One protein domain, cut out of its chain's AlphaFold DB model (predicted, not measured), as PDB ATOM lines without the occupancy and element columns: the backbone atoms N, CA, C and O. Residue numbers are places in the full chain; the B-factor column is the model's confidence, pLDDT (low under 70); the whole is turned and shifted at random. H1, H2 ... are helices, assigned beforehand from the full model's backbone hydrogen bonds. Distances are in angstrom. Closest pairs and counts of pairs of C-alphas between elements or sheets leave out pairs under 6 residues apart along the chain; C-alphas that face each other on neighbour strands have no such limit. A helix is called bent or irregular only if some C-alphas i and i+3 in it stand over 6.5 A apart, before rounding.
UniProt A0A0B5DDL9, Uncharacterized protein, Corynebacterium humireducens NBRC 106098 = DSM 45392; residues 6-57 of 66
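Overview. This is residues 6 to 57 of the 66 residues of an uncharacterized protein of Corynebacterium humireducens NBRC 106098 = DSM 45392 (UniProt A0A0B5DDL9). Two long helices, H1 and then H2, lie side by side as a helical hairpin, and a turn joins them at one end of the rod. H2 is bent but runs nearly straight, and residues 28 to 33 stick out at the turn. The printed part has 52 residues with two named helices and no named strand, all helix in class. It is only just loose, close to compact, with a radius of gyration of the C-alphas of 12.3 A and spans of 40 by 16 by 7 A.

Arrangement. H1, residues 6 to 27, and H2a, residues 33 to 46, form a helical hairpin. They touch, closest at the C-alphas of Gly 15 and Phe 45, 4.7 A apart, and run opposite ways at a shallow tilt of 18 degrees. H2a is one arm of H2, residues 33 to 57, which by its hydrogen bonds was assigned as one helix but is bent: C-alphas 46 and 49 are 6.7 A apart. The other arm, H2b, residues 49 to 57, stands at a shallow tilt of 24 degrees to H2a. H1 touches H2b with residues 8 to 12 alone, closest at the C-alphas of Gly 8 and Pro 50, 5.2 A apart. In H1, H2a and H2b every O i to N i+4 pair is within hydrogen-bond range.

Along the chain. H1 begins at C-alpha 6 (16.317, -2.779, 7.005) and is 31.8 A long from first to last C-alpha. H2a is 19.9 A long, from C-alpha 33 (36.259, 22.240, 4.549). H2b is 11.1 A long and ends at C-alpha 57 (13.459, 1.140, 17.997).

Size, cuts and confidence. The two C-alphas farthest apart, those of Lys 29 and Phe 57, are 40.1 A apart. The printed part has no cut, and the link from H1 to H2 is tight. The mean pLDDT of the printed part is 76.2, with residues 22 to 23, 25 to 27, 29 to 30 and 57 under 70.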
ATOM      1  N   VAL A   6      16.095  -3.235   8.389       83.81
ATOM      2  CA  VAL A   6      16.317  -2.779   7.005       83.81
ATOM      3  C   VAL A   6      16.743  -1.307   6.969       83.81
ATOM      4  O   VAL A   6      17.699  -0.970   6.270       83.81
ATOM      5  N   LEU A   7      16.099  -0.443   7.760       79.75
ATOM      6  CA  LEU A   7      16.473   0.971   7.892       79.75
ATOM      7  C   LEU A   7      17.880   1.150   8.476       79.75
ATOM      8  O   LEU A   7      18.644   1.981   7.983       79.75
ATOM      9  N   GLY A   8      18.248   0.347   9.477       80.38
ATOM     10  CA  GLY A   8      19.593   0.354  10.054       80.38
ATOM     11  C   GLY A   8      20.664   0.000   9.020       80.38
ATOM     12  O   GLY A   8      21.641   0.735   8.868       80.38
ATOM     13  N   ILE A   9      20.453  -1.073   8.250       83.50
ATOM     14  CA  ILE A   9      21.377  -1.496   7.185       83.50
ATOM     15  C   ILE A   9      21.484  -0.418   6.097       83.50
ATOM     16  O   ILE A   9      22.592  -0.049   5.710       83.50
ATOM     17  N   ALA A  10      20.355   0.131   5.638       83.50
ATOM     18  CA  ALA A  10      20.343   1.188   4.628       83.50
ATOM     19  C   ALA A  10      21.113   2.441   5.089       83.50
ATOM     20  O   ALA A  10      21.893   3.000   4.316       83.50
ATOM     21  N   SER A  11      20.966   2.838   6.358       75.81
ATOM     22  CA  SER A  11      21.704   3.974   6.930       75.81
ATOM     23  C   SER A  11      23.215   3.741   6.932       75.81
ATOM     24  O   SER A  11      23.974   4.642   6.573       75.81
ATOM     25  N   ILE A  12      23.665   2.530   7.282       82.50
ATOM     26  CA  ILE A  12      25.092   2.175   7.288       82.50
ATOM     27  C   ILE A  12      25.664   2.231   5.866       82.50
ATOM     28  O   ILE A  12      26.731   2.809   5.664       82.50
ATOM     29  N   VAL A  13      24.949   1.696   4.869       86.12
ATOM     30  CA  VAL A  13      25.380   1.734   3.459       86.12
ATOM     31  C   VAL A  13      25.534   3.175   2.961       86.12
ATOM     32  O   VAL A  13      26.552   3.512   2.353       86.12
ATOM     33  N   ILE A  14      24.571   4.052   3.267       79.94
ATOM     34  CA  ILE A  14      24.646   5.483   2.928       79.94
ATOM     35  C   ILE A  14      25.824   6.150   3.651       79.94
ATOM     36  O   ILE A  14      26.565   6.927   3.046       79.94
ATOM     37  N   GLY A  15      26.045   5.811   4.920       75.00
ATOM     38  CA  GLY A  15      27.183   6.290   5.695       75.00
ATOM     39  C   GLY A  15      28.533   5.906   5.080       75.00
ATOM     40  O   GLY A  15      29.403   6.763   4.932       75.00
ATOM     41  N   PHE A  16      28.686   4.661   4.621       78.44
ATOM     42  CA  PHE A  16      29.888   4.203   3.913       78.44
ATOM     43  C   PHE A  16      30.107   4.923   2.579       78.44
ATOM     44  O   PHE A  16      31.240   5.283   2.258       78.44
ATOM     45  N   LEU A  17      29.041   5.194   1.820       78.62
ATOM     46  CA  LEU A  17      29.129   6.010   0.604       78.62
ATOM     47  C   LEU A  17      29.558   7.451   0.919       78.62
ATOM     48  O   LEU A  17      30.338   8.040   0.172       78.62
ATOM     49  N   CYS A  18      29.110   7.998   2.049       76.44
ATOM     50  CA  CYS A  18      29.520   9.316   2.528       76.44
ATOM     51  C   CYS A  18      31.013   9.342   2.907       76.44
ATOM     52  O   CYS A  18      31.726  10.271   2.530       76.44
ATOM     53  N   ILE A  19      31.514   8.282   3.557       76.00
ATOM     54  CA  ILE A  19      32.951   8.097   3.831       76.00
ATOM     55  C   ILE A  19      33.736   8.027   2.518       76.00
ATOM     56  O   ILE A  19      34.723   8.743   2.354       76.00
ATOM     57  N   ALA A  20      33.290   7.218   1.555       76.69
ATOM     58  CA  ALA A  20      33.942   7.110   0.251       76.69
ATOM     59  C   ALA A  20      33.981   8.464  -0.487       76.69
ATOM     60  O   ALA A  20      35.014   8.827  -1.053       76.69
ATOM     61  N   ALA A  21      32.904   9.253  -0.422       74.25
ATOM     62  CA  ALA A  21      32.858  10.612  -0.962       74.25
ATOM     63  C   ALA A  21      33.802  11.582  -0.219       74.25
ATOM     64  O   ALA A  21      34.438  12.425  -0.860       74.25
ATOM     65  N   ALA A  22      33.964  11.433   1.101       68.12
ATOM     66  CA  ALA A  22      34.946  12.173   1.898       68.12
ATOM     67  C   ALA A  22      36.381  11.885   1.426       68.12
ATOM     68  O   ALA A  22      37.161  12.802   1.172       68.12
ATOM     69  N   PHE A  23      36.713  10.605   1.239       68.94
ATOM     70  CA  PHE A  23      38.024  10.187   0.739       68.94
ATOM     71  C   PHE A  23      38.259  10.649  -0.702       68.94
ATOM     72  O   PHE A  23      39.341  11.139  -1.026       68.94
ATOM     73  N   HIS A  24      37.239  10.579  -1.556       72.50
ATOM     74  CA  HIS A  24      37.329  11.047  -2.936       72.50
ATOM     75  C   HIS A  24      37.534  12.572  -3.023       72.50
ATOM     76  O   HIS A  24      38.345  13.056  -3.816       72.50
ATOM     77  N   THR A  25      36.841  13.350  -2.185       68.31
ATOM     78  CA  THR A  25      37.030  14.810  -2.122       68.31
ATOM     79  C   THR A  25      38.384  15.201  -1.532       68.31
ATOM     80  O   THR A  25      38.994  16.162  -2.007       68.31
ATOM     81  N   PHE A  26      38.908  14.418  -0.587       63.66
ATOM     82  CA  PHE A  26      40.268  14.575  -0.072       63.66
ATOM     83  C   PHE A  26      41.334  14.293  -1.146       63.66
ATOM     84  O   PHE A  26      42.253  15.090  -1.334       63.66
ATOM     85  N   MET A  27      41.182  13.212  -1.923       69.19
ATOM     86  CA  MET A  27      42.107  12.856  -3.012       69.19
ATOM     87  C   MET A  27      42.165  13.913  -4.120       69.19
ATOM     88  O   MET A  27      43.223  14.152  -4.699       69.19
ATOM     89  N   LYS A  28      41.045  14.584  -4.401       70.56
ATOM     90  CA  LYS A  28      40.949  15.578  -5.477       70.56
ATOM     91  C   LYS A  28      41.430  16.989  -5.070       70.56
ATOM     92  O   LYS A  28      41.241  17.932  -5.832       70.56
ATOM     93  N   LYS A  29      42.098  17.132  -3.911       63.62
ATOM     94  CA  LYS A  29      42.655  18.395  -3.368       63.62
ATOM     95  C   LYS A  29      41.630  19.535  -3.235       63.62
ATOM     96  O   LYS A  29      41.979  20.707  -3.367       63.62
ATOM     97  N   TYR A  30      40.363  19.213  -2.971       63.62
ATOM     98  CA  TYR A  30      39.371  20.240  -2.647       63.62
ATOM     99  C   TYR A  30      39.704  20.918  -1.306       63.62
ATOM    100  O   TYR A  30      40.353  20.300  -0.459       63.62
ATOM    101  N   PRO A  31      39.278  22.181  -1.095       72.69
ATOM    102  CA  PRO A  31      39.548  22.893   0.148       72.69
ATOM    103  C   PRO A  31      39.073  22.077   1.355       72.69
ATOM    104  O   PRO A  31      37.976  21.519   1.331       72.69
ATOM    105  N   THR A  32      39.901  22.039   2.405       70.00
ATOM    106  CA  THR A  32      39.827  21.151   3.586       70.00
ATOM    107  C   THR A  32      38.453  21.101   4.265       70.00
ATOM    108  O   THR A  32      38.108  20.119   4.913       70.00
ATOM    109  N   VAL A  33      37.642  22.140   4.072       76.44
ATOM    110  CA  VAL A  33      36.259  22.240   4.549       76.44
ATOM    111  C   VAL A  33      35.377  21.099   4.022       76.44
ATOM    112  O   VAL A  33      34.585  20.547   4.778       76.44
ATOM    113  N   TRP A  34      35.534  20.700   2.758       72.00
ATOM    114  CA  TRP A  34      34.724  19.644   2.138       72.00
ATOM    115  C   TRP A  34      34.964  18.252   2.735       72.00
ATOM    116  O   TRP A  34      33.993  17.630   3.168       72.00
ATOM    117  N   PRO A  35      36.208  17.745   2.821       71.19
ATOM    118  CA  PRO A  35      36.455  16.438   3.422       71.19
ATOM    119  C   PRO A  35      36.101  16.392   4.916       71.19
ATOM    120  O   PRO A  35      35.617  15.364   5.384       71.19
ATOM    121  N   VAL A  36      36.253  17.495   5.660       77.31
ATOM    122  CA  VAL A  36      35.813  17.567   7.067       77.31
ATOM    123  C   VAL A  36      34.285  17.518   7.177       77.31
ATOM    124  O   VAL A  36      33.762  16.768   8.000       77.31
ATOM    125  N   ALA A  37      33.559  18.244   6.322       79.06
ATOM    126  CA  ALA A  37      32.097  18.201   6.289       79.06
ATOM    127  C   ALA A  37      31.571  16.796   5.943       79.06
ATOM    128  O   ALA A  37      30.662  16.298   6.610       79.06
ATOM    129  N   PHE A  38      32.180  16.122   4.962       77.38
ATOM    130  CA  PHE A  38      31.843  14.735   4.635       77.38
ATOM    131  C   PHE A  38      32.220  13.753   5.756       77.38
ATOM    132  O   PHE A  38      31.464  12.819   6.009       77.38
ATOM    133  N   GLY A  39      33.328  13.971   6.469       76.69
ATOM    134  CA  GLY A  39      33.709  13.167   7.636       76.69
ATOM    135  C   GLY A  39      32.715  13.286   8.798       76.69
ATOM    136  O   GLY A  39      32.325  12.276   9.386       76.69
ATOM    137  N   ILE A  40      32.241  14.500   9.092       80.94
ATOM    138  CA  ILE A  40      31.201  14.738  10.106       80.94
ATOM    139  C   ILE A  40      29.865  14.122   9.663       80.94
ATOM    140  O   ILE A  40      29.203  13.451  10.454       80.94
ATOM    141  N   GLY A  41      29.486  14.289   8.391       77.94
ATOM    142  CA  GLY A  41      28.283  13.665   7.829       77.94
ATOM    143  C   GLY A  41      28.325  12.135   7.912       77.94
ATOM    144  O   GLY A  41      27.366  11.508   8.364       77.94
ATOM    145  N   ALA A  42      29.462  11.536   7.568       75.56
ATOM    146  CA  ALA A  42      29.701  10.106   7.700       75.56
ATOM    147  C   ALA A  42      29.562   9.614   9.144       75.56
ATOM    148  O   ALA A  42      28.909   8.598   9.382       75.56
ATOM    149  N   PHE A  43      30.132  10.343  10.109       79.44
ATOM    150  CA  PHE A  43      29.997  10.006  11.522       79.44
ATOM    151  C   PHE A  43      28.521   9.945  11.931       79.44
ATOM    152  O   PHE A  43      28.094   8.955  12.520       79.44
ATOM    153  N   ILE A  44      27.710  10.932  11.547       80.81
ATOM    154  CA  ILE A  44      26.280  10.974  11.885       80.81
ATOM    155  C   ILE A  44      25.514   9.796  11.259       80.81
ATOM    156  O   ILE A  44      24.745   9.127  11.953       80.81
ATOM    157  N   PHE A  45      25.744   9.497   9.978       77.12
ATOM    158  CA  PHE A  45      25.029   8.421   9.279       77.12
ATOM    159  C   PHE A  45      25.434   7.008   9.724       77.12
ATOM    160  O   PHE A  45      24.581   6.117   9.748       77.12
ATOM    161  N   VAL A  46      26.707   6.797  10.080       75.12
ATOM    162  CA  VAL A  46      27.238   5.491  10.523       75.12
ATOM    163  C   VAL A  46      27.059   5.255  12.021       75.12
ATOM    164  O   VAL A  46      26.989   4.102  12.433       75.12
ATOM    165  N   THR A  47      26.987   6.303  12.846       81.06
ATOM    166  CA  THR A  47      26.900   6.149  14.309       81.06
ATOM    167  C   THR A  47      25.562   6.622  14.853       81.06
ATOM    168  O   THR A  47      24.792   5.811  15.353       81.06
ATOM    169  N   VAL A  48      25.237   7.907  14.721       82.69
ATOM    170  CA  VAL A  48      24.085   8.514  15.400       82.69
ATOM    171  C   VAL A  48      22.773   7.876  14.948       82.69
ATOM    172  O   VAL A  48      21.985   7.445  15.786       82.69
ATOM    173  N   ILE A  49      22.551   7.753  13.638       81.06
ATOM    174  CA  ILE A  49      21.306   7.188  13.098       81.06
ATOM    175  C   ILE A  49      21.123   5.709  13.498       81.06
ATOM    176  O   ILE A  49      20.097   5.393  14.106       81.06
ATOM    177  N   PRO A  50      22.074   4.790  13.233       77.69
ATOM    178  CA  PRO A  50      21.906   3.390  13.614       77.69
ATOM    179  C   PRO A  50      21.899   3.172  15.131       77.69
ATOM    180  O   PRO A  50      21.181   2.288  15.588       77.69
ATOM    181  N   VAL A  51      22.610   3.980  15.927       83.62
ATOM    182  CA  VAL A  51      22.543   3.898  17.398       83.62
ATOM    183  C   VAL A  51      21.165   4.317  17.907       83.62
ATOM    184  O   VAL A  51      20.606   3.618  18.744       83.62
ATOM    185  N   ILE A  52      20.568   5.393  17.385       83.31
ATOM    186  CA  ILE A  52      19.207   5.801  17.775       83.31
ATOM    187  C   ILE A  52      18.187   4.731  17.363       83.31
ATOM    188  O   ILE A  52      17.336   4.349  18.168       83.31
ATOM    189  N   LEU A  53      18.293   4.198  16.143       77.19
ATOM    190  CA  LEU A  53      17.438   3.099  15.688       77.19
ATOM    191  C   LEU A  53      17.601   1.849  16.570       77.19
ATOM    192  O   LEU A  53      16.611   1.218  16.930       77.19
ATOM    193  N   ALA A  54      18.822   1.506  16.979       74.25
ATOM    194  CA  ALA A  54      19.074   0.351  17.833       74.25
ATOM    195  C   ALA A  54      18.575   0.554  19.273       74.25
ATOM    196  O   ALA A  54      17.873  -0.300  19.806       74.25
ATOM    197  N   VAL A  55      18.911   1.682  19.902       79.69
ATOM    198  CA  VAL A  55      18.589   1.948  21.312       79.69
ATOM    199  C   VAL A  55      17.088   2.117  21.511       79.69
ATOM    200  O   VAL A  55      16.525   1.545  22.445       79.69
ATOM    201  N   PHE A  56      16.438   2.885  20.634       76.94
ATOM    202  CA  PHE A  56      15.037   3.235  20.816       76.94
ATOM    203  C   PHE A  56      14.094   2.292  20.083       76.94
ATOM    204  O   PHE A  56      13.058   1.976  20.648       76.94
ATOM    205  N   PHE A  57      14.415   1.848  18.861       67.38
ATOM    206  CA  PHE A  57      13.459   1.140  17.997       67.38
ATOM    207  C   PHE A  57      13.638  -0.379  17.963       67.38
ATOM    208  O   PHE A  57      12.647  -1.086  17.801       67.38
TER     209      PHE A  57